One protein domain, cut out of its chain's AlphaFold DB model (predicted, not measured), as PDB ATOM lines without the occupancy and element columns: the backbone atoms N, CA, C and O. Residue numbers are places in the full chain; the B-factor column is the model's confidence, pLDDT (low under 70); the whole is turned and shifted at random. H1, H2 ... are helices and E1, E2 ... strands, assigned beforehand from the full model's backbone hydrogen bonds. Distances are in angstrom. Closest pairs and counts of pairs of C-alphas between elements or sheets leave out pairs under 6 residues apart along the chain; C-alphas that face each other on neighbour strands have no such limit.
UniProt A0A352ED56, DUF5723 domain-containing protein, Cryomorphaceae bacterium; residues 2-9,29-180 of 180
ATOM      1  N   LYS A   2      68.937 -14.470  -9.918       39.09
ATOM      2  CA  LYS A   2      68.164 -13.239  -9.606       39.09
ATOM      3  C   LYS A   2      67.957 -12.256 -10.784       39.09
ATOM      4  O   LYS A   2      66.914 -11.625 -10.865       39.09
ATOM      5  N   ARG A   3      68.909 -12.161 -11.725       36.88
ATOM      6  CA  ARG A   3      68.825 -11.270 -12.907       36.88
ATOM      7  C   ARG A   3      67.804 -11.724 -13.963       36.88
ATOM      8  O   ARG A   3      67.244 -10.883 -14.650       36.88
ATOM      9  N   TYR A   4      67.531 -13.027 -14.055       47.28
ATOM     10  CA  TYR A   4      66.554 -13.578 -15.004       47.28
ATOM     11  C   TYR A   4      65.122 -13.516 -14.464       47.28
ATOM     12  O   TYR A   4      64.184 -13.387 -15.240       47.28
ATOM     13  N   ILE A   5      64.958 -13.520 -13.137       53.91
ATOM     14  CA  ILE A   5      63.650 -13.386 -12.479       53.91
ATOM     15  C   ILE A   5      63.070 -11.983 -12.700       53.91
ATOM     16  O   ILE A   5      61.883 -11.854 -12.961       53.91
ATOM     17  N   ILE A   6      63.909 -10.940 -12.679       53.25
ATOM     18  CA  ILE A   6      63.476  -9.564 -12.979       53.25
ATOM     19  C   ILE A   6      63.070  -9.430 -14.453       53.25
ATOM     20  O   ILE A   6      62.059  -8.804 -14.748       53.25
ATOM     21  N   LEU A   7      63.811 -10.060 -15.374       44.41
ATOM     22  CA  LEU A   7      63.460 -10.060 -16.798       44.41
ATOM     23  C   LEU A   7      62.108 -10.749 -17.050       44.41
ATOM     24  O   LEU A   7      61.294 -10.239 -17.811       44.41
ATOM     25  N   PHE A   8      61.856 -11.871 -16.370       47.00
ATOM     26  CA  PHE A   8      60.596 -12.611 -16.467       47.00
ATOM     27  C   PHE A   8      59.425 -11.858 -15.809       47.00
ATOM     28  O   PHE A   8      58.314 -11.841 -16.337       47.00
ATOM     29  N   ALA A   9      59.685 -11.161 -14.698       47.00
ATOM     30  CA  ALA A   9      58.708 -10.298 -14.038       47.00
ATOM     31  C   ALA A   9      58.340  -9.067 -14.888       47.00
ATOM     32  O   ALA A   9      57.170  -8.702 -14.928       47.00
ATOM     33  N   ASN A  29      58.945   7.948 -35.305       70.62
ATOM     34  CA  ASN A  29      58.137   9.134 -35.567       70.62
ATOM     35  C   ASN A  29      57.165   9.379 -34.387       70.62
ATOM     36  O   ASN A  29      57.026   8.541 -33.496       70.62
ATOM     37  N   ALA A  30      56.494  10.532 -34.374       67.38
ATOM     38  CA  ALA A  30      55.682  10.966 -33.235       67.38
ATOM     39  C   ALA A  30      54.571   9.962 -32.878       67.38
ATOM     40  O   ALA A  30      54.369   9.673 -31.705       67.38
ATOM     41  N   GLY A  31      53.899   9.384 -33.881       72.44
ATOM     42  CA  GLY A  31      52.853   8.377 -33.668       72.44
ATOM     43  C   GLY A  31      53.400   7.047 -33.145       72.44
ATOM     44  O   GLY A  31      52.836   6.457 -32.224       72.44
ATOM     45  N   ASN A  32      54.542   6.603 -33.673       75.25
ATOM     46  CA  ASN A  32      55.155   5.332 -33.298       75.25
ATOM     47  C   ASN A  32      55.736   5.365 -31.884       75.25
ATOM     48  O   ASN A  32      55.687   4.347 -31.209       75.25
ATOM     49  N   LEU A  33      56.237   6.507 -31.404       79.12
ATOM     50  CA  LEU A  33      56.764   6.640 -30.037       79.12
ATOM     51  C   LEU A  33      55.674   6.510 -28.962       79.12
ATOM     52  O   LEU A  33      55.944   6.028 -27.864       79.12
ATOM     53  N   ILE A  34      54.432   6.891 -29.275       80.31
ATOM     54  CA  ILE A  34      53.294   6.734 -28.356       80.31
ATOM     55  C   ILE A  34      52.997   5.245 -28.130       80.31
ATOM     56  O   ILE A  34      52.772   4.832 -26.993       80.31
ATOM     57  N   GLN A  35      53.021   4.449 -29.206       80.94
ATOM     58  CA  GLN A  35      52.714   3.013 -29.186       80.94
ATOM     59  C   GLN A  35      53.924   2.143 -28.812       80.94
ATOM     60  O   GLN A  35      53.781   1.127 -28.139       80.94
ATOM     61  N   ASN A  36      55.117   2.548 -29.244       80.88
ATOM     62  CA  ASN A  36      56.396   1.894 -29.007       80.88
ATOM     63  C   ASN A  36      57.427   2.933 -28.523       80.88
ATOM     64  O   ASN A  36      58.257   3.410 -29.303       80.88
ATOM     65  N   PRO A  37      57.428   3.263 -27.220       81.38
ATOM     66  CA  PRO A  37      58.380   4.211 -26.642       81.38
ATOM     67  C   PRO A  37      59.835   3.717 -26.631       81.38
ATOM     68  O   PRO A  37      60.711   4.434 -26.156       81.38
ATOM     69  N   GLY A  38      60.113   2.491 -27.092       77.88
ATOM     70  CA  GLY A  38      61.469   1.981 -27.304       77.88
ATOM     71  C   GLY A  38      62.022   2.234 -28.712       77.88
ATOM     72  O   GLY A  38      63.192   1.928 -28.957       77.88
ATOM     73  N   ALA A  39      61.207   2.756 -29.638       81.00
ATOM     74  CA  ALA A  39      61.594   3.015 -31.022       81.00
ATOM     75  C   ALA A  39      62.684   4.094 -31.127       81.00
ATOM     76  O   ALA A  39      62.683   5.077 -30.393       81.00
ATOM     77  N   ASP A  40      63.622   3.950 -32.067       80.88
ATOM     78  CA  ASP A  40      64.682   4.946 -32.238       80.88
ATOM     79  C   ASP A  40      64.109   6.281 -32.753       80.88
ATOM     80  O   ASP A  40      63.633   6.305 -33.891       80.88
ATOM     81  N   PRO A  41      64.147   7.392 -31.982       73.81
ATOM     82  CA  PRO A  41      63.716   8.686 -32.473       73.81
ATOM     83  C   PRO A  41      64.604   9.092 -33.640       73.81
ATOM     84  O   PRO A  41      65.831   9.154 -33.520       73.81
ATOM     85  N   LEU A  42      63.969   9.421 -34.760       73.81
ATOM     86  CA  LEU A  42      64.662   9.836 -35.981       73.81
ATOM     87  C   LEU A  42      65.501  11.103 -35.782       73.81
ATOM     88  O   LEU A  42      66.474  11.334 -36.500       73.81
ATOM     89  N   THR A  43      65.127  11.936 -34.811       76.94
ATOM     90  CA  THR A  43      65.730  13.242 -34.575       76.94
ATOM     91  C   THR A  43      66.006  13.477 -33.091       76.94
ATOM     92  O   THR A  43      65.390  12.899 -32.198       76.94
ATOM     93  N   LYS A  44      66.969  14.363 -32.803       84.00
ATOM     94  CA  LYS A  44      67.250  14.823 -31.429       84.00
ATOM     95  C   LYS A  44      66.204  15.811 -30.916       84.00
ATOM     96  O   LYS A  44      66.094  15.990 -29.712       84.00
ATOM     97  N   PHE A  45      65.489  16.467 -31.818       85.50
ATOM     98  CA  PHE A  45      64.362  17.336 -31.528       85.50
ATOM     99  C   PHE A  45      63.275  17.046 -32.553       85.50
ATOM    100  O   PHE A  45      63.572  16.897 -33.741       85.50
ATOM    101  N   GLN A  46      62.035  16.963 -32.100       82.44
ATOM    102  CA  GLN A  46      60.888  16.645 -32.925       82.44
ATOM    103  C   GLN A  46      59.755  17.606 -32.599       82.44
ATOM    104  O   GLN A  46      59.354  17.726 -31.446       82.44
ATOM    105  N   LEU A  47      59.232  18.262 -33.629       81.25
ATOM    106  CA  LEU A  47      57.985  19.009 -33.583       81.25
ATOM    107  C   LEU A  47      57.092  18.445 -34.683       81.25
ATOM    108  O   LEU A  47      57.505  18.392 -35.841       81.25
ATOM    109  N   SER A  48      55.898  17.988 -34.330       77.69
ATOM    110  CA  SER A  48      54.935  17.465 -35.298       77.69
ATOM    111  C   SER A  48      53.539  17.930 -34.934       77.69
ATOM    112  O   SER A  48      53.165  17.941 -33.770       77.69
ATOM    113  N   PHE A  49      52.779  18.333 -35.937       80.06
ATOM    114  CA  PHE A  49      51.375  18.689 -35.832       80.06
ATOM    115  C   PHE A  49      50.717  18.321 -37.156       80.06
ATOM    116  O   PHE A  49      51.391  18.181 -38.181       80.06
ATOM    117  N   GLY A  50      49.407  18.145 -37.144       75.69
ATOM    118  CA  GLY A  50      48.677  17.808 -38.353       75.69
ATOM    119  C   GLY A  50      47.194  17.660 -38.092       75.69
ATOM    120  O   GLY A  50      46.762  17.525 -36.953       75.69
ATOM    121  N   ALA A  51      46.423  17.669 -39.165       75.38
ATOM    122  CA  ALA A  51      45.006  17.378 -39.133       75.38
ATOM    123  C   ALA A  51      44.727  16.270 -40.143       75.38
ATOM    124  O   ALA A  51      45.296  16.257 -41.235       75.38
ATOM    125  N   GLN A  52      43.861  15.346 -39.769       76.31
ATOM    126  CA  GLN A  52      43.310  14.333 -40.652       76.31
ATOM    127  C   GLN A  52      41.808  14.295 -40.432       76.31
ATOM    128  O   GLN A  52      41.338  14.524 -39.322       76.31
ATOM    129  N   GLY A  53      41.043  14.003 -41.470       76.31
ATOM    130  CA  GLY A  53      39.611  13.870 -41.301       76.31
ATOM    131  C   GLY A  53      38.967  13.090 -42.421       76.31
ATOM    132  O   GLY A  53      39.509  12.987 -43.520       76.31
ATOM    133  N   THR A  54      37.799  12.558 -42.104       84.56
ATOM    134  CA  THR A  54      36.931  11.852 -43.032       84.56
ATOM    135  C   THR A  54      35.578  12.531 -42.989       84.56
ATOM    136  O   THR A  54      35.069  12.829 -41.911       84.56
ATOM    137  N   LEU A  55      35.002  12.761 -44.162       84.25
ATOM    138  CA  LEU A  55      33.632  13.225 -44.326       84.25
ATOM    139  C   LEU A  55      32.869  12.151 -45.094       84.25
ATOM    140  O   LEU A  55      33.373  11.627 -46.087       84.25
ATOM    141  N   GLY A  56      31.677  11.823 -44.621       84.44
ATOM    142  CA  GLY A  56      30.775  10.868 -45.242       84.44
ATOM    143  C   GLY A  56      29.378  11.457 -45.339       84.44
ATOM    144  O   GLY A  56      28.904  12.106 -44.410       84.44
ATOM    145  N   ILE A  57      28.724  11.214 -46.465       86.75
ATOM    146  CA  ILE A  57      27.316  11.535 -46.690       86.75
ATOM    147  C   ILE A  57      26.574  10.240 -47.023       86.75
ATOM    148  O   ILE A  57      27.169   9.348 -47.631       86.75
ATOM    149  N   SER A  58      25.312  10.106 -46.612       82.25
ATOM    150  CA  SER A  58      24.533   8.881 -46.871       82.25
ATOM    151  C   SER A  58      24.092   8.715 -48.324       82.25
ATOM    152  O   SER A  58      23.781   7.598 -48.724       82.25
ATOM    153  N   ALA A  59      24.098   9.792 -49.114       80.12
ATOM    154  CA  ALA A  59      23.737   9.764 -50.526       80.12
ATOM    155  C   ALA A  59      24.981   9.696 -51.421       80.12
ATOM    156  O   ALA A  59      25.992  10.362 -51.179       80.12
ATOM    157  N   THR A  60      24.910   8.908 -52.490       81.62
ATOM    158  CA  THR A  60      26.015   8.806 -53.446       81.62
ATOM    159  C   THR A  60      26.089  10.039 -54.348       81.62
ATOM    160  O   THR A  60      25.089  10.699 -54.631       81.62
ATOM    161  N   ALA A  61      27.280  10.339 -54.880       79.38
ATOM    162  CA  ALA A  61      27.440  11.423 -55.853       79.38
ATOM    163  C   ALA A  61      26.579  11.210 -57.116       79.38
ATOM    164  O   ALA A  61      26.104  12.175 -57.705       79.38
ATOM    165  N   GLY A  62      26.359   9.949 -57.513       80.38
ATOM    166  CA  GLY A  62      25.491   9.598 -58.637       80.38
ATOM    167  C   GLY A  62      24.018   9.899 -58.368       80.38
ATOM    168  O   GLY A  62      23.340  10.386 -59.262       80.38
ATOM    169  N   GLU A  63      23.538   9.674 -57.142       82.44
ATOM    170  CA  GLU A  63      22.182  10.059 -56.741       82.44
ATOM    171  C   GLU A  63      22.061  11.585 -56.689       82.44
ATOM    172  O   GLU A  63      21.234  12.145 -57.403       82.44
ATOM    173  N   LEU A  64      22.943  12.270 -55.951       82.38
ATOM    174  CA  LEU A  64      22.861  13.719 -55.708       82.38
ATOM    175  C   LEU A  64      23.006  14.584 -56.964       82.38
ATOM    176  O   LEU A  64      22.335  15.609 -57.082       82.38
ATOM    177  N   PHE A  65      23.871  14.180 -57.894       86.12
ATOM    178  CA  PHE A  65      24.189  14.946 -59.103       86.12
ATOM    179  C   PHE A  65      23.639  14.296 -60.381       86.12
ATOM    180  O   PHE A  65      24.104  14.604 -61.478       86.12
ATOM    181  N   SER A  66      22.643  13.411 -60.258       84.81
ATOM    182  CA  SER A  66      21.931  12.821 -61.405       84.81
ATOM    183  C   SER A  66      21.204  13.867 -62.261       84.81
ATOM    184  O   SER A  66      21.035  13.680 -63.466       84.81
ATOM    185  N   SER A  67      20.802  14.984 -61.654       86.94
ATOM    186  CA  SER A  67      20.171  16.130 -62.314       86.94
ATOM    187  C   SER A  67      20.602  17.460 -61.677       86.94
ATOM    188  O   SER A  67      21.267  17.475 -60.642       86.94
ATOM    189  N   ASN A  68      20.180  18.587 -62.260       86.38
ATOM    190  CA  ASN A  68      20.426  19.921 -61.693       86.38
ATOM    191  C   ASN A  68      19.616  20.201 -60.407       86.38
ATOM    192  O   ASN A  68      19.946  21.143 -59.686       86.38
ATOM    193  N   ASP A  69      18.568  19.421 -60.115       84.94
ATOM    194  CA  ASP A  69      17.749  19.567 -58.904       84.94
ATOM    195  C   ASP A  69      18.292  18.679 -57.779       84.94
ATOM    196  O   ASP A  69      17.820  17.570 -57.551       84.94
ATOM    197  N   VAL A  70      19.310  19.169 -57.069       82.25
ATOM    198  CA  VAL A  70      19.991  18.413 -56.000       82.25
ATOM    199  C   VAL A  70      19.042  18.047 -54.850       82.25
ATOM    200  O   VAL A  70      19.167  16.964 -54.283       82.25
ATOM    201  N   LEU A  71      18.070  18.906 -54.520       79.50
ATOM    202  CA  LEU A  71      17.097  18.625 -53.457       79.50
ATOM    203  C   LEU A  71      16.065  17.586 -53.914       79.50
ATOM    204  O   LEU A  71      15.731  16.677 -53.159       79.50
ATOM    205  N   GLY A  72      15.599  17.677 -55.161       80.94
ATOM    206  CA  GLY A  72      14.756  16.649 -55.768       80.94
ATOM    207  C   GLY A  72      15.461  15.301 -55.888       80.94
ATOM    208  O   GLY A  72      14.861  14.272 -55.592       80.94
ATOM    209  N   ASN A  73      16.745  15.309 -56.238       83.44
ATOM    210  CA  ASN A  73      17.582  14.116 -56.295       83.44
ATOM    211  C   ASN A  73      17.780  13.491 -54.908       83.44
ATOM    212  O   ASN A  73      17.737  12.272 -54.776       83.44
ATOM    213  N   LEU A  74      17.958  14.315 -53.872       80.38
ATOM    214  CA  LEU A  74      18.077  13.853 -52.493       80.38
ATOM    215  C   LEU A  74      16.771  13.221 -51.986       80.38
ATOM    216  O   LEU A  74      16.802  12.183 -51.340       80.38
ATOM    217  N   LEU A  75      15.622  13.801 -52.337       79.19
ATOM    218  CA  LEU A  75      14.297  13.247 -52.026       79.19
ATOM    219  C   LEU A  75      13.962  11.970 -52.808       79.19
ATOM    220  O   LEU A  75      13.091  11.206 -52.386       79.19
ATOM    221  N   ALA A  76      14.601  11.777 -53.961       80.06
ATOM    222  CA  ALA A  76      14.480  10.591 -54.804       80.06
ATOM    223  C   ALA A  76      15.544   9.524 -54.494       80.06
ATOM    224  O   ALA A  76      15.491   8.435 -55.070       80.06
ATOM    225  N   ALA A  77      16.504   9.824 -53.614       78.25
ATOM    226  CA  ALA A  77      17.520   8.876 -53.190       78.25
ATOM    227  C   ALA A  77      16.876   7.703 -52.442       78.25
ATOM    228  O   ALA A  77      15.808   7.820 -51.843       78.25
ATOM    229  N   SER A  78      17.547   6.554 -52.469       70.69
ATOM    230  CA  SER A  78      17.060   5.313 -51.849       70.69
ATOM    231  C   SER A  78      17.090   5.315 -50.312       70.69
ATOM    232  O   SER A  78      16.814   4.293 -49.688       70.69
ATOM    233  N   THR A  79      17.463   6.439 -49.703       69.62
ATOM    234  CA  THR A  79      17.677   6.597 -48.266       69.62
ATOM    235  C   THR A  79      16.483   7.284 -47.617       69.62
ATOM    236  O   THR A  79      16.022   8.316 -48.101       69.62
ATOM    237  N   ASP A  80      16.014   6.727 -46.500       73.19
ATOM    238  CA  ASP A  80      14.916   7.308 -45.719       73.19
ATOM    239  C   ASP A  80      15.348   8.582 -44.975       73.19
ATOM    240  O   ASP A  80      14.521   9.455 -44.750       73.19
ATOM    241  N   ASP A  81      16.650   8.748 -44.702       81.50
ATOM    242  CA  ASP A  81      17.218   9.963 -44.113       81.50
ATOM    243  C   ASP A  81      18.495  10.408 -44.830       81.50
ATOM    244  O   ASP A  81      19.342   9.606 -45.259       81.50
ATOM    245  N   PHE A  82      18.706  11.721 -44.867       85.50
ATOM    246  CA  PHE A  82      19.989  12.290 -45.248       85.50
ATOM    247  C   PHE A  82      20.889  12.413 -44.021       85.50
ATOM    248  O   PHE A  82      20.530  13.069 -43.050       85.50
ATOM    249  N   SER A  83      22.098  11.856 -44.070       86.44
ATOM    250  CA  SER A  83      23.094  12.054 -43.021       86.44
ATOM    251  C   SER A  83      24.406  12.594 -43.568       86.44
ATOM    252  O   SER A  83      24.884  12.181 -44.625       86.44
ATOM    253  N   LEU A  84      24.995  13.512 -42.812       87.62
ATOM    254  CA  LEU A  84      26.339  14.037 -42.985       87.62
ATOM    255  C   LEU A  84      27.114  13.726 -41.710       87.62
ATOM    256  O   LEU A  84      26.785  14.229 -40.641       87.62
ATOM    257  N   ASN A  85      28.162  12.927 -41.828       89.50
ATOM    258  CA  ASN A  85      29.010  12.537 -40.713       89.50
ATOM    259  C   ASN A  85      30.446  12.949 -40.995       89.50
ATOM    260  O   ASN A  85      30.929  12.858 -42.125       89.50
ATOM    261  N   GLY A  86      31.149  13.379 -39.959       86.56
ATOM    262  CA  GLY A  86      32.544  13.744 -40.066       86.56
ATOM    263  C   GLY A  86      33.322  13.386 -38.819       86.56
ATOM    264  O   GLY A  86      32.853  13.557 -37.699       86.56
ATOM    265  N   LEU A  87      34.545  12.919 -39.034       88.69
ATOM    266  CA  LEU A  87      35.540  12.735 -37.991       88.69
ATOM    267  C   LEU A  87      36.750  13.581 -38.356       88.69
ATOM    268  O   LEU A  87      37.292  13.437 -39.450       88.69
ATOM    269  N   VAL A  88      37.192  14.439 -37.446       85.69
ATOM    270  CA  VAL A  88      38.397  15.254 -37.600       85.69
ATOM    271  C   VAL A  88      39.322  14.960 -36.429       85.69
ATOM    272  O   VAL A  88      39.018  15.293 -35.289       85.69
ATOM    273  N   GLY A  89      40.465  14.348 -36.720       84.06
ATOM    274  CA  GLY A  89      41.567  14.165 -35.784       84.06
ATOM    275  C   GLY A  89      42.585  15.291 -35.932       84.06
ATOM    276  O   GLY A  89      43.215  15.453 -36.980       84.06
ATOM    277  N   LEU A  90      42.771  16.067 -34.872       81.25
ATOM    278  CA  LEU A  90      43.790  17.098 -34.744       81.25
ATOM    279  C   LEU A  90      44.939  16.560 -33.893       81.25
ATOM    280  O   LEU A  90      44.816  16.334 -32.689       81.25
ATOM    281  N   ASN A  91      46.095  16.403 -34.520       80.81
ATOM    282  CA  ASN A  91      47.360  16.204 -33.836       80.81
ATOM    283  C   ASN A  91      47.885  17.592 -33.453       80.81
ATOM    284  O   ASN A  91      48.514  18.273 -34.271       80.81
ATOM    285  N   LEU A  92      47.591  18.025 -32.223       81.38
ATOM    286  CA  LEU A  92      48.211  19.223 -31.656       81.38
ATOM    287  C   LEU A  92      49.727  18.995 -31.523       81.38
ATOM    288  O   LEU A  92      50.180  17.852 -31.635       81.38
ATOM    289  N   PRO A  93      50.529  20.058 -31.310       81.38
ATOM    290  CA  PRO A  93      51.979  19.941 -31.296       81.38
ATOM    291  C   PRO A  93      52.477  18.811 -30.386       81.38
ATOM    292  O   PRO A  93      52.423  18.893 -29.161       81.38
ATOM    293  N   HIS A  94      52.990  17.759 -31.016       87.06
ATOM    294  CA  HIS A  94      53.888  16.799 -30.411       87.06
ATOM    295  C   HIS A  94      55.263  17.444 -30.326       87.06
ATOM    296  O   HIS A  94      55.797  17.898 -31.342       87.06
ATOM    297  N   VAL A  95      55.857  17.420 -29.140       88.31
ATOM    298  CA  VAL A  95      57.220  17.888 -28.899       88.31
ATOM    299  C   VAL A  95      58.037  16.746 -28.319       88.31
ATOM    300  O   VAL A  95      57.640  16.131 -27.333       88.31
ATOM    301  N   GLY A  96      59.200  16.492 -28.909       89.12
ATOM    302  CA  GLY A  96      60.179  15.527 -28.429       89.12
ATOM    303  C   GLY A  96      61.583  16.117 -28.415       89.12
ATOM    304  O   GLY A  96      61.945  16.900 -29.293       89.12
ATOM    305  N   PHE A  97      62.392  15.767 -27.418       90.25
ATOM    306  CA  PHE A  97      63.779  16.215 -27.328       90.25
ATOM    307  C   PHE A  97      64.690  15.189 -26.643       90.25
ATOM    308  O   PHE A  97      64.311  14.505 -25.690       90.25
ATOM    309  N   LYS A  98      65.932  15.105 -27.128       89.81
ATOM    310  CA  LYS A  98      66.987  14.212 -26.644       89.81
ATOM    311  C   LYS A  98      68.002  14.975 -25.798       89.81
ATOM    312  O   LYS A  98      68.616  15.927 -26.273       89.81
ATOM    313  N   ILE A  99      68.269  14.484 -24.592       89.94
ATOM    314  CA  ILE A  99      69.365  14.939 -23.730       89.94
ATOM    315  C   ILE A  99      70.239  13.734 -23.394       89.94
ATOM    316  O   ILE A  99      69.851  12.872 -22.608       89.94
ATOM    317  N   ARG A 100      71.451  13.685 -23.963       88.50
ATOM    318  CA  ARG A 100      72.369  12.537 -23.841       88.50
ATOM    319  C   ARG A 100      71.667  11.235 -24.257       88.50
ATOM    320  O   ARG A 100      71.206  11.135 -25.393       88.50
ATOM    321  N   ASP A 101      71.551  10.280 -23.341       89.94
ATOM    322  CA  ASP A 101      70.903   8.986 -23.555       89.94
ATOM    323  C   ASP A 101      69.403   9.004 -23.235       89.94
ATOM    324  O   ASP A 101      68.743   7.974 -23.325       89.94
ATOM    325  N   HIS A 102      68.851  10.157 -22.865       90.75
ATOM    326  CA  HIS A 102      67.448  10.321 -22.502       90.75
ATOM    327  C   HIS A 102      66.683  10.999 -23.632       90.75
ATOM    328  O   HIS A 102      67.192  11.925 -24.262       90.75
ATOM    329  N   TYR A 103      65.453  10.565 -23.872       90.94
ATOM    330  CA  TYR A 103      64.528  11.201 -24.798       90.94
ATOM    331  C   TYR A 103      63.193  11.411 -24.092       90.94
ATOM    332  O   TYR A 103      62.665  10.487 -23.477       90.94
ATOM    333  N   PHE A 104      62.681  12.629 -24.159       91.62
ATOM    334  CA  PHE A 104      61.403  13.020 -23.583       91.62
ATOM    335  C   PHE A 104      60.488  13.426 -24.720       91.62
ATOM    336  O   PHE A 104      60.943  14.083 -25.656       91.62
ATOM    337  N   PHE A 105      59.221  13.051 -24.645       91.00
ATOM    338  CA  PHE A 105      58.237  13.469 -25.627       91.00
ATOM    339  C   PHE A 105      56.863  13.639 -25.004       91.00
ATOM    340  O   PHE A 105      56.561  13.063 -23.962       91.00
ATOM    341  N   GLY A 106      56.022  14.434 -25.641       91.12
ATOM    342  CA  GLY A 106      54.659  14.640 -25.198       91.12
ATOM    343  C   GLY A 106      53.837  15.366 -26.241       91.12
ATOM    344  O   GLY A 106      54.377  15.988 -27.155       91.12
ATOM    345  N   GLY A 107      52.526  15.267 -26.108       89.12
ATOM    346  CA  GLY A 107      51.609  15.901 -27.036       89.12
ATOM    347  C   GLY A 107      50.161  15.707 -26.632       89.12
ATOM    348  O   GLY A 107      49.846  15.060 -25.630       89.12
ATOM    349  N   VAL A 108      49.288  16.292 -27.442       87.31
ATOM    350  CA  VAL A 108      47.840  16.195 -27.292       87.31
ATOM    351  C   VAL A 108      47.237  15.870 -28.653       87.31
ATOM    352  O   VAL A 108      47.627  16.431 -29.674       87.31
ATOM    353  N   ASN A 109      46.281  14.959 -28.672       86.94
ATOM    354  CA  ASN A 109      45.417  14.688 -29.806       86.94
ATOM    355  C   ASN A 109      44.002  15.108 -29.430       86.94
ATOM    356  O   ASN A 109      43.576  14.888 -28.297       86.94
ATOM    357  N   VAL A 110      43.281  15.700 -30.368       88.19
ATOM    358  CA  VAL A 110      41.869  16.038 -30.211       88.19
ATOM    359  C   VAL A 110      41.120  15.413 -31.371       88.19
ATOM    360  O   VAL A 110      41.433  15.703 -32.517       88.19
ATOM    361  N   ASP A 111      40.138  14.575 -31.078       89.75
ATOM    362  CA  ASP A 111      39.220  14.026 -32.064       89.75
ATOM    363  C   ASP A 111      37.867  14.718 -31.906       89.75
ATOM    364  O   ASP A 111      37.277  14.727 -30.823       89.75
ATOM    365  N   VAL A 112      37.389  15.315 -32.992       90.38
ATOM    366  CA  VAL A 112      36.060  15.909 -33.100       90.38
ATOM    367  C   VAL A 112      35.246  15.036 -34.033       90.38
ATOM    368  O   VAL A 112      35.548  14.922 -35.219       90.38
ATOM    369  N   ASP A 113      34.212  14.424 -33.488       92.44
ATOM    370  CA  ASP A 113      33.250  13.636 -34.228       92.44
ATOM    371  C   ASP A 113      31.924  14.401 -34.282       92.44
ATOM    372  O   ASP A 113      31.388  14.811 -33.249       92.44
ATOM    373  N   PHE A 114      31.403  14.620 -35.483       91.94
ATOM    374  CA  PHE A 114      30.128  15.283 -35.692       91.94
ATOM    375  C   PHE A 114      29.239  14.500 -36.654       91.94
ATOM    376  O   PHE A 114      29.702  13.806 -37.559       91.94
ATOM    377  N   GLY A 115      27.936  14.635 -36.463       92.56
ATOM    378  CA  GLY A 115      26.922  14.040 -37.314       92.56
ATOM    379  C   GLY A 115      25.700  14.937 -37.387       92.56
ATOM    380  O   GLY A 115      25.300  15.532 -36.390       92.56
ATOM    381  N   LEU A 116      25.111  15.030 -38.565       92.19
ATOM    382  CA  LEU A 116      23.805  15.614 -38.805       92.19
ATOM    383  C   LEU A 116      22.977  14.552 -39.520       92.19
ATOM    384  O   LEU A 116      23.443  13.984 -40.504       92.19
ATOM    385  N   VAL A 117      21.771  14.304 -39.033       91.69
ATOM    386  CA  VAL A 117      20.751  13.503 -39.703       91.69
ATOM    387  C   VAL A 117      19.557  14.415 -39.931       91.69
ATOM    388  O   VAL A 117      19.142  15.141 -39.028       91.69
ATOM    389  N   VAL A 118      19.060  14.422 -41.156       88.62
ATOM    390  CA  VAL A 118      17.895  15.178 -41.590       88.62
ATOM    391  C   VAL A 118      16.905  14.164 -42.129       88.62
ATOM    392  O   VAL A 118      17.187  13.475 -43.111       88.62
ATOM    393  N   ASP A 119      15.767  14.094 -41.457       87.06
ATOM    394  CA  ASP A 119      14.645  13.255 -41.848       87.06
ATOM    395  C   ASP A 119      14.134  13.682 -43.232       87.06
ATOM    396  O   ASP A 119      14.107  14.876 -43.570       87.06
ATOM    397  N   ARG A 120      13.730  12.719 -44.055       83.62
ATOM    398  CA  ARG A 120      13.151  13.002 -45.367       83.62
ATOM    399  C   ARG A 120      11.859  13.799 -45.265       83.62
ATOM    400  O   ARG A 120      11.643  14.654 -46.124       83.62
ATOM    401  N   ASP A 121      11.057  13.607 -44.224       81.38
ATOM    402  CA  ASP A 121       9.853  14.414 -44.008       81.38
ATOM    403  C   ASP A 121      10.208  15.887 -43.776       81.38
ATOM    404  O   ASP A 121       9.542  16.784 -44.298       81.38
ATOM    405  N   LEU A 122      11.333  16.164 -43.105       82.81
ATOM    406  CA  LEU A 122      11.846  17.525 -42.938       82.81
ATOM    407  C   LEU A 122      12.344  18.121 -44.267       82.81
ATOM    408  O   LEU A 122      12.159  19.314 -44.521       82.81
ATOM    409  N   LEU A 123      12.936  17.306 -45.148       83.12
ATOM    410  CA  LEU A 123      13.318  17.730 -46.503       83.12
ATOM    411  C   LEU A 123      12.095  17.990 -47.396       83.12
ATOM    412  O   LEU A 123      12.098  18.941 -48.182       83.12
ATOM    413  N   LEU A 124      11.050  17.168 -47.274       81.31
ATOM    414  CA  LEU A 124       9.777  17.342 -47.975       81.31
ATOM    415  C   LEU A 124       9.076  18.615 -47.510       81.31
ATOM    416  O   LEU A 124       8.670  19.418 -48.350       81.31
ATOM    417  N   PHE A 125       9.026  18.847 -46.198       81.38
ATOM    418  CA  PHE A 125       8.533  20.090 -45.619       81.38
ATOM    419  C   PHE A 125       9.334  21.304 -46.108       81.38
ATOM    420  O   PHE A 125       8.755  22.318 -46.483       81.38
ATOM    421  N   ALA A 126      10.665  21.216 -46.192       82.62
ATOM    422  CA  ALA A 126      11.488  22.314 -46.708       82.62
ATOM    423  C   ALA A 126      11.215  22.636 -48.192       82.62
ATOM    424  O   ALA A 126      11.350  23.791 -48.600       82.62
ATOM    425  N   ARG A 127      10.839  21.636 -49.003       82.12
ATOM    426  CA  ARG A 127      10.551  21.810 -50.436       82.12
ATOM    427  C   ARG A 127       9.118  22.262 -50.707       82.12
ATOM    428  O   ARG A 127       8.911  23.161 -51.518       82.12
ATOM    429  N   ASN A 128       8.152  21.612 -50.068       79.31
ATOM    430  CA  ASN A 128       6.728  21.737 -50.382       79.31
ATOM    431  C   ASN A 128       5.954  22.518 -49.309       79.31
ATOM    432  O   ASN A 128       4.793  22.862 -49.516       79.31
ATOM    433  N   GLY A 129       6.576  22.824 -48.169       77.12
ATOM    434  CA  GLY A 129       5.899  23.419 -47.026       77.12
ATOM    435  C   GLY A 129       4.793  22.506 -46.507       77.12
ATOM    436  O   GLY A 129       4.938  21.288 -46.460       77.12
ATOM    437  N   MET A 130       3.674  23.120 -46.149       77.44
ATOM    438  CA  MET A 130       2.454  22.439 -45.725       77.44
ATOM    439  C   MET A 130       1.511  22.183 -46.911       77.44
ATOM    440  O   MET A 130       0.308  22.297 -46.754       77.44
ATOM    441  N   ALA A 131       2.016  21.970 -48.127       76.31
ATOM    442  CA  ALA A 131       1.153  21.731 -49.283       76.31
ATOM    443  C   ALA A 131       0.742  20.250 -49.378       76.31
ATOM    444  O   ALA A 131       1.590  19.365 -49.237       76.31
ATOM    445  N   ASP A 132      -0.537  19.986 -49.653       69.38
ATOM    446  CA  ASP A 132      -1.054  18.646 -49.938       69.38
ATOM    447  C   ASP A 132      -0.602  18.138 -51.328       69.38
ATOM    448  O   ASP A 132       0.086  18.822 -52.090       69.38
ATOM    449  N   VAL A 133      -1.011  16.918 -51.698       66.38
ATOM    450  CA  VAL A 133      -0.701  16.301 -53.008       66.38
ATOM    451  C   VAL A 133      -1.229  17.120 -54.202       66.38
ATOM    452  O   VAL A 133      -0.727  16.967 -55.316       66.38
ATOM    453  N   ASN A 134      -2.211  17.999 -53.988       75.31
ATOM    454  CA  ASN A 134      -2.803  18.869 -55.003       75.31
ATOM    455  C   ASN A 134      -2.172  20.274 -55.033       75.31
ATOM    456  O   ASN A 134      -2.457  21.044 -55.951       75.31
ATOM    457  N   GLY A 135      -1.286  20.593 -54.083       69.69
ATOM    458  CA  GLY A 135      -0.647  21.899 -53.939       69.69
ATOM    459  C   GLY A 135      -1.438  22.900 -53.091       69.69
ATOM    460  O   GLY A 135      -1.049  24.069 -53.034       69.69
ATOM    461  N   ASP A 136      -2.520  22.466 -52.439       80.75
ATOM    462  CA  ASP A 136      -3.321  23.292 -51.537       80.75
ATOM    463  C   ASP A 136      -2.725  23.291 -50.123       80.75
ATOM    464  O   ASP A 136      -2.060  22.346 -49.706       80.75
ATOM    465  N   LEU A 137      -2.945  24.368 -49.366       77.44
ATOM    466  CA  LEU A 137      -2.430  24.495 -48.001       77.44
ATOM    467  C   LEU A 137      -3.132  23.505 -47.052       77.44
ATOM    468  O   LEU A 137      -4.298  23.692 -46.709       77.44
ATOM    469  N   ASP A 138      -2.385  22.514 -46.578       76.12
ATOM    470  CA  ASP A 138      -2.768  21.528 -45.574       76.12
ATOM    471  C   ASP A 138      -2.370  21.992 -44.167       76.12
ATOM    472  O   ASP A 138      -1.236  21.833 -43.716       76.12
ATOM    473  N   LEU A 139      -3.329  22.575 -43.446       70.75
ATOM    474  CA  LEU A 139      -3.134  23.006 -42.059       70.75
ATOM    475  C   LEU A 139      -2.988  21.840 -41.067       70.75
ATOM    476  O   LEU A 139      -2.563  22.083 -39.937       70.75
ATOM    477  N   ASP A 140      -3.290  20.612 -41.494       68.75
ATOM    478  CA  ASP A 140      -3.188  19.390 -40.698       68.75
ATOM    479  C   ASP A 140      -1.893  18.604 -40.990       68.75
ATOM    480  O   ASP A 140      -1.728  17.489 -40.489       68.75
ATOM    481  N   TYR A 141      -0.942  19.177 -41.749       67.75
ATOM    482  CA  TYR A 141       0.358  18.552 -42.005       67.75
ATOM    483  C   TYR A 141       1.073  18.196 -40.690       67.75
ATOM    484  O   TYR A 141       1.542  19.062 -39.944       67.75
ATOM    485  N   ALA A 142       1.190  16.894 -40.435       68.19
ATOM    486  CA  ALA A 142       1.890  16.314 -39.297       68.19
ATOM    487  C   ALA A 142       3.032  15.423 -39.805       68.19
ATOM    488  O   ALA A 142       2.888  14.205 -39.888       68.19
ATOM    489  N   GLY A 143       4.152  16.045 -40.182       70.62
ATOM    490  CA  GLY A 143       5.384  15.326 -40.514       70.62
ATOM    491  C   GLY A 143       6.022  14.702 -39.271       70.62
ATOM    492  O   GLY A 143       6.023  15.317 -38.198       70.62
ATOM    493  N   ASP A 144       6.567  13.492 -39.410       79.00
ATOM    494  CA  ASP A 144       7.414  12.908 -38.375       79.00
ATOM    495  C   ASP A 144       8.838  13.438 -38.574       79.00
ATOM    496  O   ASP A 144       9.428  13.290 -39.632       79.00
ATOM    497  N   PHE A 145       9.384  14.126 -37.571       82.81
ATOM    498  CA  PHE A 145      10.763  14.628 -37.608       82.81
ATOM    499  C   PHE A 145      11.649  13.929 -36.581       82.81
ATOM    500  O   PHE A 145      12.737  14.421 -36.261       82.81
ATOM    501  N   SER A 146      11.170  12.824 -36.006       83.38
ATOM    502  CA  SER A 146      11.826  12.132 -34.897       83.38
ATOM    503  C   SER A 146      13.222  11.618 -35.247       83.38
ATOM    504  O   SER A 146      14.044  11.458 -34.341       83.38
ATOM    505  N   ASN A 147      13.521  11.434 -36.536       82.81
ATOM    506  CA  ASN A 147      14.817  10.967 -37.011       82.81
ATOM    507  C   ASN A 147      15.811  12.096 -37.340       82.81
ATOM    508  O   ASN A 147      16.987  11.839 -37.607       82.81
ATOM    509  N   SER A 148      15.383  13.362 -37.267       88.50
ATOM    510  CA  SER A 148      16.284  14.506 -37.412       88.50
ATOM    511  C   SER A 148      17.089  14.730 -36.134       88.50
ATOM    512  O   SER A 148      16.542  14.837 -35.036       88.50
ATOM    513  N   GLY A 149      18.406  14.868 -36.259       89.25
ATOM    514  CA  GLY A 149      19.275  15.000 -35.098       89.25
ATOM    515  C   GLY A 149      20.654  15.541 -35.428       89.25
ATOM    516  O   GLY A 149      21.163  15.406 -36.537       89.25
ATOM    517  N   ALA A 150      21.286  16.144 -34.427       92.19
ATOM    518  CA  ALA A 150      22.674  16.569 -34.499       92.19
ATOM    519  C   ALA A 150      23.475  15.908 -33.379       92.19
ATOM    520  O   ALA A 150      23.012  15.772 -32.246       92.19
ATOM    521  N   ARG A 151      24.703  15.518 -33.698       92.06
ATOM    522  CA  ARG A 151      25.654  14.910 -32.779       92.06
ATOM    523  C   ARG A 151      26.972  15.658 -32.874       92.06
ATOM    524  O   ARG A 151      27.483  15.884 -33.964       92.06
ATOM    525  N   LEU A 152      27.531  16.006 -31.723       92.88
ATOM    526  CA  LEU A 152      28.884  16.528 -31.593       92.88
ATOM    527  C   LEU A 152      29.533  15.845 -30.393       92.88
ATOM    528  O   LEU A 152      28.999  15.880 -29.288       92.88
ATOM    529  N   SER A 153      30.680  15.224 -30.616       93.31
ATOM    530  CA  SER A 153      31.480  14.561 -29.599       93.31
ATOM    531  C   SER A 153      32.921  15.016 -29.746       93.31
ATOM    532  O   SER A 153      33.490  14.961 -30.833       93.31
ATOM    533  N   VAL A 154      33.521  15.459 -28.647       91.69
ATOM    534  CA  VAL A 154      34.917  15.895 -28.612       91.69
ATOM    535  C   VAL A 154      35.649  15.033 -27.599       91.69
ATOM    536  O   VAL A 154      35.254  14.966 -26.439       91.69
ATOM    537  N   SER A 155      36.713  14.370 -28.039       90.19
ATOM    538  CA  SER A 155      37.611  13.595 -27.187       90.19
ATOM    539  C   SER A 155      39.014  14.172 -27.295       90.19
ATOM    540  O   SER A 155      39.467  14.521 -28.381       90.19
ATOM    541  N   SER A 156      39.721  14.271 -26.176       89.38
ATOM    542  CA  SER A 156      41.125  14.671 -26.162       89.38
ATOM    543  C   SER A 156      41.955  13.589 -25.505       89.38
ATOM    544  O   SER A 156      41.586  13.094 -24.451       89.38
ATOM    545  N   ARG A 157      43.103  13.256 -26.085       88.75
ATOM    546  CA  ARG A 157      44.085  12.367 -25.466       88.75
ATOM    547  C   ARG A 157      45.399  13.101 -25.338       88.75
ATOM    548  O   ARG A 157      45.966  13.536 -26.334       88.75
ATOM    549  N   SER A 158      45.895  13.231 -24.120       91.06
ATOM    550  CA  SER A 158      47.234  13.747 -23.862       91.06
ATOM    551  C   SER A 158      48.171  12.601 -23.517       91.06
ATOM    552  O   SER A 158      47.758  11.576 -22.972       91.06
ATOM    553  N   TYR A 159      49.442  12.745 -23.866       89.38
ATOM    554  CA  TYR A 159      50.440  11.744 -23.534       89.38
ATOM    555  C   TYR A 159      51.779  12.378 -23.202       89.38
ATOM    556  O   TYR A 159      52.160  13.421 -23.735       89.38
ATOM    557  N   LEU A 160      52.504  11.694 -22.325       91.00
ATOM    558  CA  LEU A 160      53.868  12.010 -21.938       91.00
ATOM    559  C   LEU A 160      54.681  10.728 -21.986       91.00
ATOM    560  O   LEU A 160      54.248   9.685 -21.501       91.00
ATOM    561  N   GLY A 161      55.868  10.800 -22.559       90.56
ATOM    562  CA  GLY A 161      56.731   9.657 -22.739       90.56
ATOM    563  C   GLY A 161      58.175   9.962 -22.400       90.56
ATOM    564  O   GLY A 161      58.672  11.083 -22.535       90.56
ATOM    565  N   TYR A 162      58.851   8.922 -21.940       90.44
ATOM    566  CA  TYR A 162      60.254   8.952 -21.584       90.44
ATOM    567  C   TYR A 162      60.932   7.692 -22.098       90.44
ATOM    568  O   TYR A 162      60.426   6.587 -21.923       90.44
ATOM    569  N   GLN A 163      62.112   7.857 -22.675       91.62
ATOM    570  CA  GLN A 163      62.945   6.779 -23.174       91.62
ATOM    571  C   GLN A 163      64.386   6.973 -22.707       91.62
ATOM    572  O   GLN A 163      64.907   8.088 -22.657       91.62
ATOM    573  N   ARG A 164      65.062   5.859 -22.424       88.50
ATOM    574  CA  ARG A 164      66.488   5.801 -22.116       88.50
ATOM    575  C   ARG A 164      67.201   4.800 -23.020       88.50
ATOM    576  O   ARG A 164      66.804   3.639 -23.105       88.50
ATOM    577  N   ALA A 165      68.286   5.244 -23.642       87.88
ATOM    578  CA  ALA A 165      69.248   4.392 -24.320       87.88
ATOM    579  C   ALA A 165      70.240   3.786 -23.316       87.88
ATOM    580  O   ALA A 165      70.687   4.426 -22.365       87.88
ATOM    581  N   LEU A 166      70.560   2.516 -23.526       84.88
ATOM    582  CA  LEU A 166      71.444   1.682 -22.724       84.88
ATOM    583  C   LEU A 166      72.419   0.962 -23.667       84.88
ATOM    584  O   LEU A 166      72.162   0.837 -24.866       84.88
ATOM    585  N   LEU A 167      73.533   0.462 -23.122       85.19
ATOM    586  CA  LEU A 167      74.499  -0.380 -23.849       85.19
ATOM    587  C   LEU A 167      74.984   0.249 -25.172       85.19
ATOM    588  O   LEU A 167      74.872  -0.359 -26.236       85.19
ATOM    589  N   ASN A 168      75.479   1.492 -25.120       79.56
ATOM    590  CA  ASN A 168      75.909   2.249 -26.303       79.56
ATOM    591  C   ASN A 168      74.844   2.268 -27.409       79.56
ATOM    592  O   ASN A 168      75.142   2.023 -28.574       79.56
ATOM    593  N   ASN A 169      73.594   2.550 -27.028       74.56
ATOM    594  CA  ASN A 169      72.456   2.683 -27.937       74.56
ATOM    595  C   ASN A 169      71.923   1.363 -28.529       74.56
ATOM    596  O   ASN A 169      70.967   1.404 -29.299       74.56
ATOM    597  N   SER A 170      72.493   0.215 -28.138       78.62
ATOM    598  CA  SER A 170      72.046  -1.120 -28.572       78.62
ATOM    599  C   SER A 170      70.739  -1.566 -27.914       78.62
ATOM    600  O   SER A 170      70.052  -2.435 -28.441       78.62
ATOM    601  N   LEU A 171      70.391  -0.999 -26.755       79.75
ATOM    602  CA  LEU A 171      69.141  -1.287 -26.053       79.75
ATOM    603  C   LEU A 171      68.441   0.019 -25.693       79.75
ATOM    604  O   LEU A 171      69.077   0.955 -25.213       79.75
ATOM    605  N   ARG A 172      67.123   0.078 -25.875       83.38
ATOM    606  CA  ARG A 172      66.301   1.214 -25.455       83.38
ATOM    607  C   ARG A 172      65.097   0.727 -24.687       83.38
ATOM    608  O   ARG A 172      64.490  -0.277 -25.042       83.38
ATOM    609  N   ILE A 173      64.785   1.445 -23.622       84.88
ATOM    610  CA  ILE A 173      63.611   1.194 -22.797       84.88
ATOM    611  C   ILE A 173      62.874   2.514 -22.690       84.88
ATOM    612  O   ILE A 173      63.493   3.534 -22.380       84.88
ATOM    613  N   GLY A 174      61.570   2.497 -22.929       85.44
ATOM    614  CA  GLY A 174      60.736   3.669 -22.757       85.44
ATOM    615  C   GLY A 174      59.370   3.330 -22.192       85.44
ATOM    616  O   GLY A 174      58.958   2.171 -22.168       85.44
ATOM    617  N   ILE A 175      58.707   4.360 -21.688       87.31
ATOM    618  CA  ILE A 175      57.386   4.312 -21.070       87.31
ATOM    619  C   ILE A 175      56.591   5.492 -21.624       87.31
ATOM    620  O   ILE A 175      57.120   6.602 -21.699       87.31
ATOM    621  N   THR A 176      55.325   5.251 -21.959       88.62
ATOM    622  CA  THR A 176      54.356   6.286 -22.331       88.62
ATOM    623  C   THR A 176      53.196   6.244 -21.347       88.62
ATOM    624  O   THR A 176      52.634   5.183 -21.089       88.62
ATOM    625  N   LEU A 177      52.833   7.401 -20.812       88.06
ATOM    626  CA  LEU A 177      51.627   7.628 -20.028       88.06
ATOM    627  C   LEU A 177      50.610   8.317 -20.933       88.06
ATOM    628  O   LEU A 177      50.947   9.305 -21.583       88.06
ATOM    629  N   GLN A 178      49.387   7.795 -20.981       86.94
ATOM    630  CA  GLN A 178      48.286   8.367 -21.754       86.94
ATOM    631  C   GLN A 178      47.146   8.727 -20.805       86.94
ATOM    632  O   GLN A 178      46.805   7.943 -19.919       86.94
ATOM    633  N   GLN A 179      46.567   9.906 -21.000       81.19
ATOM    634  CA  GLN A 179      45.391  10.386 -20.288       81.19
ATOM    635  C   GLN A 179      44.325  10.756 -21.320       81.19
ATOM    636  O   GLN A 179      44.596  11.542 -22.230       81.19
ATOM    637  N   ALA A 180      43.153  10.138 -21.185       70.75
ATOM    638  CA  ALA A 180      41.964  10.383 -21.998       70.75
ATOM    639  C   ALA A 180      40.971  11.285 -21.256       70.75
ATOM    640  O   ALA A 180      41.026  11.291 -20.003       70.75
TER     641      ALA A 180
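This is residues 2 to 9 and 29 to 180 of the 180 residues of the protein "DUF5723 domain-containing protein" of Cryomorphaceae bacterium (UniProt A0A352ED56). What does one see first? A long, twisted sheet of five antiparallel strands makes most of the length, with the short helix H2 across one face toward one end and the small helices H3, H4 and H5 gathered at the other. H1 stands free. What are the parts? The printed part has 160 residues, with five named helices and five named strands in the order H1 H2 E1 H3 H4 E2 E3 H5 E4 E5; the class is mixed, helices and strands. The whole is extended, a rod spanning 88 by 33 by 23 A, with a radius of gyration of the C-alphas of 26.8 A.

How do the strands pair? E1, residues 45 to 57, E2, residues 81 to 99, E3, residues 102 to 119, E4, residues 149 to 166, and E5, residues 171 to 179, run in this order across the sheet, each antiparallel to the next. Within hydrogen-bond range are N 46 and O 96 at 2.8 A, N 90 and O 110 at 2.7 A, N 109 and O 157 at 2.8 A, and N 162 and O 175 at 2.9 A. E2 and E3, and E4 and E5, are hairpins. Which helices meet the sheet? H2, residues 30 to 35, is on it at a height of 7.5 A, only just over E3 with 3 C-alphas falling on that strand, and runs across the strands at 85 degrees to E3 on the local plane; the closest C-alphas of H2 and E5 are those of Ile 34 and Thr 176, 6.1 A apart. H5, residues 120 to 128, only grazes the sheet. What touches H5? H4, residues 70 to 75, touches it at a steep tilt of 52 degrees, opposite ways, the closest C-alphas being those of Leu 75 and Arg 120, 6.8 A apart. H4 also touches H3, residues 61 to 64, the closest C-alphas being those of Leu 64 and Asn 73, 5.3 A apart. How are the helix backbones? Every O i to N i+4 pair is within hydrogen-bond range in H4 and H5, but 2 of 4 in H1, residues 2 to 9, and 0 of 2 in H2, which has 2 of 3 O i to N i+3 pairs within range; H3 is too short for an O i to N i+4 pair.

How long are the strands? From first to last C-alpha, E1 measures 40.4 A, E2 56.2 A, E3 56.3 A, E4 55.2 A and E5 27.1 A. Where are the anchors? C-alpha 2 of H1 is at (68.164, -13.239, -9.606), C-alpha 81 of E2 at (17.218, 9.963, -44.113) and C-alpha 179 of E5 at (45.391, 10.386, -20.288).

Where is the cut? Residues 10 to 28 are not printed, and C-alphas 9 and 29 are 29.0 A apart. Which link is long? That from H5 to E4, 20 residues, is long. Where is confidence low? The mean pLDDT of the printed part is 81.1, and 16 residues are under 70, among them residues 2 to 9 and 140 to 142.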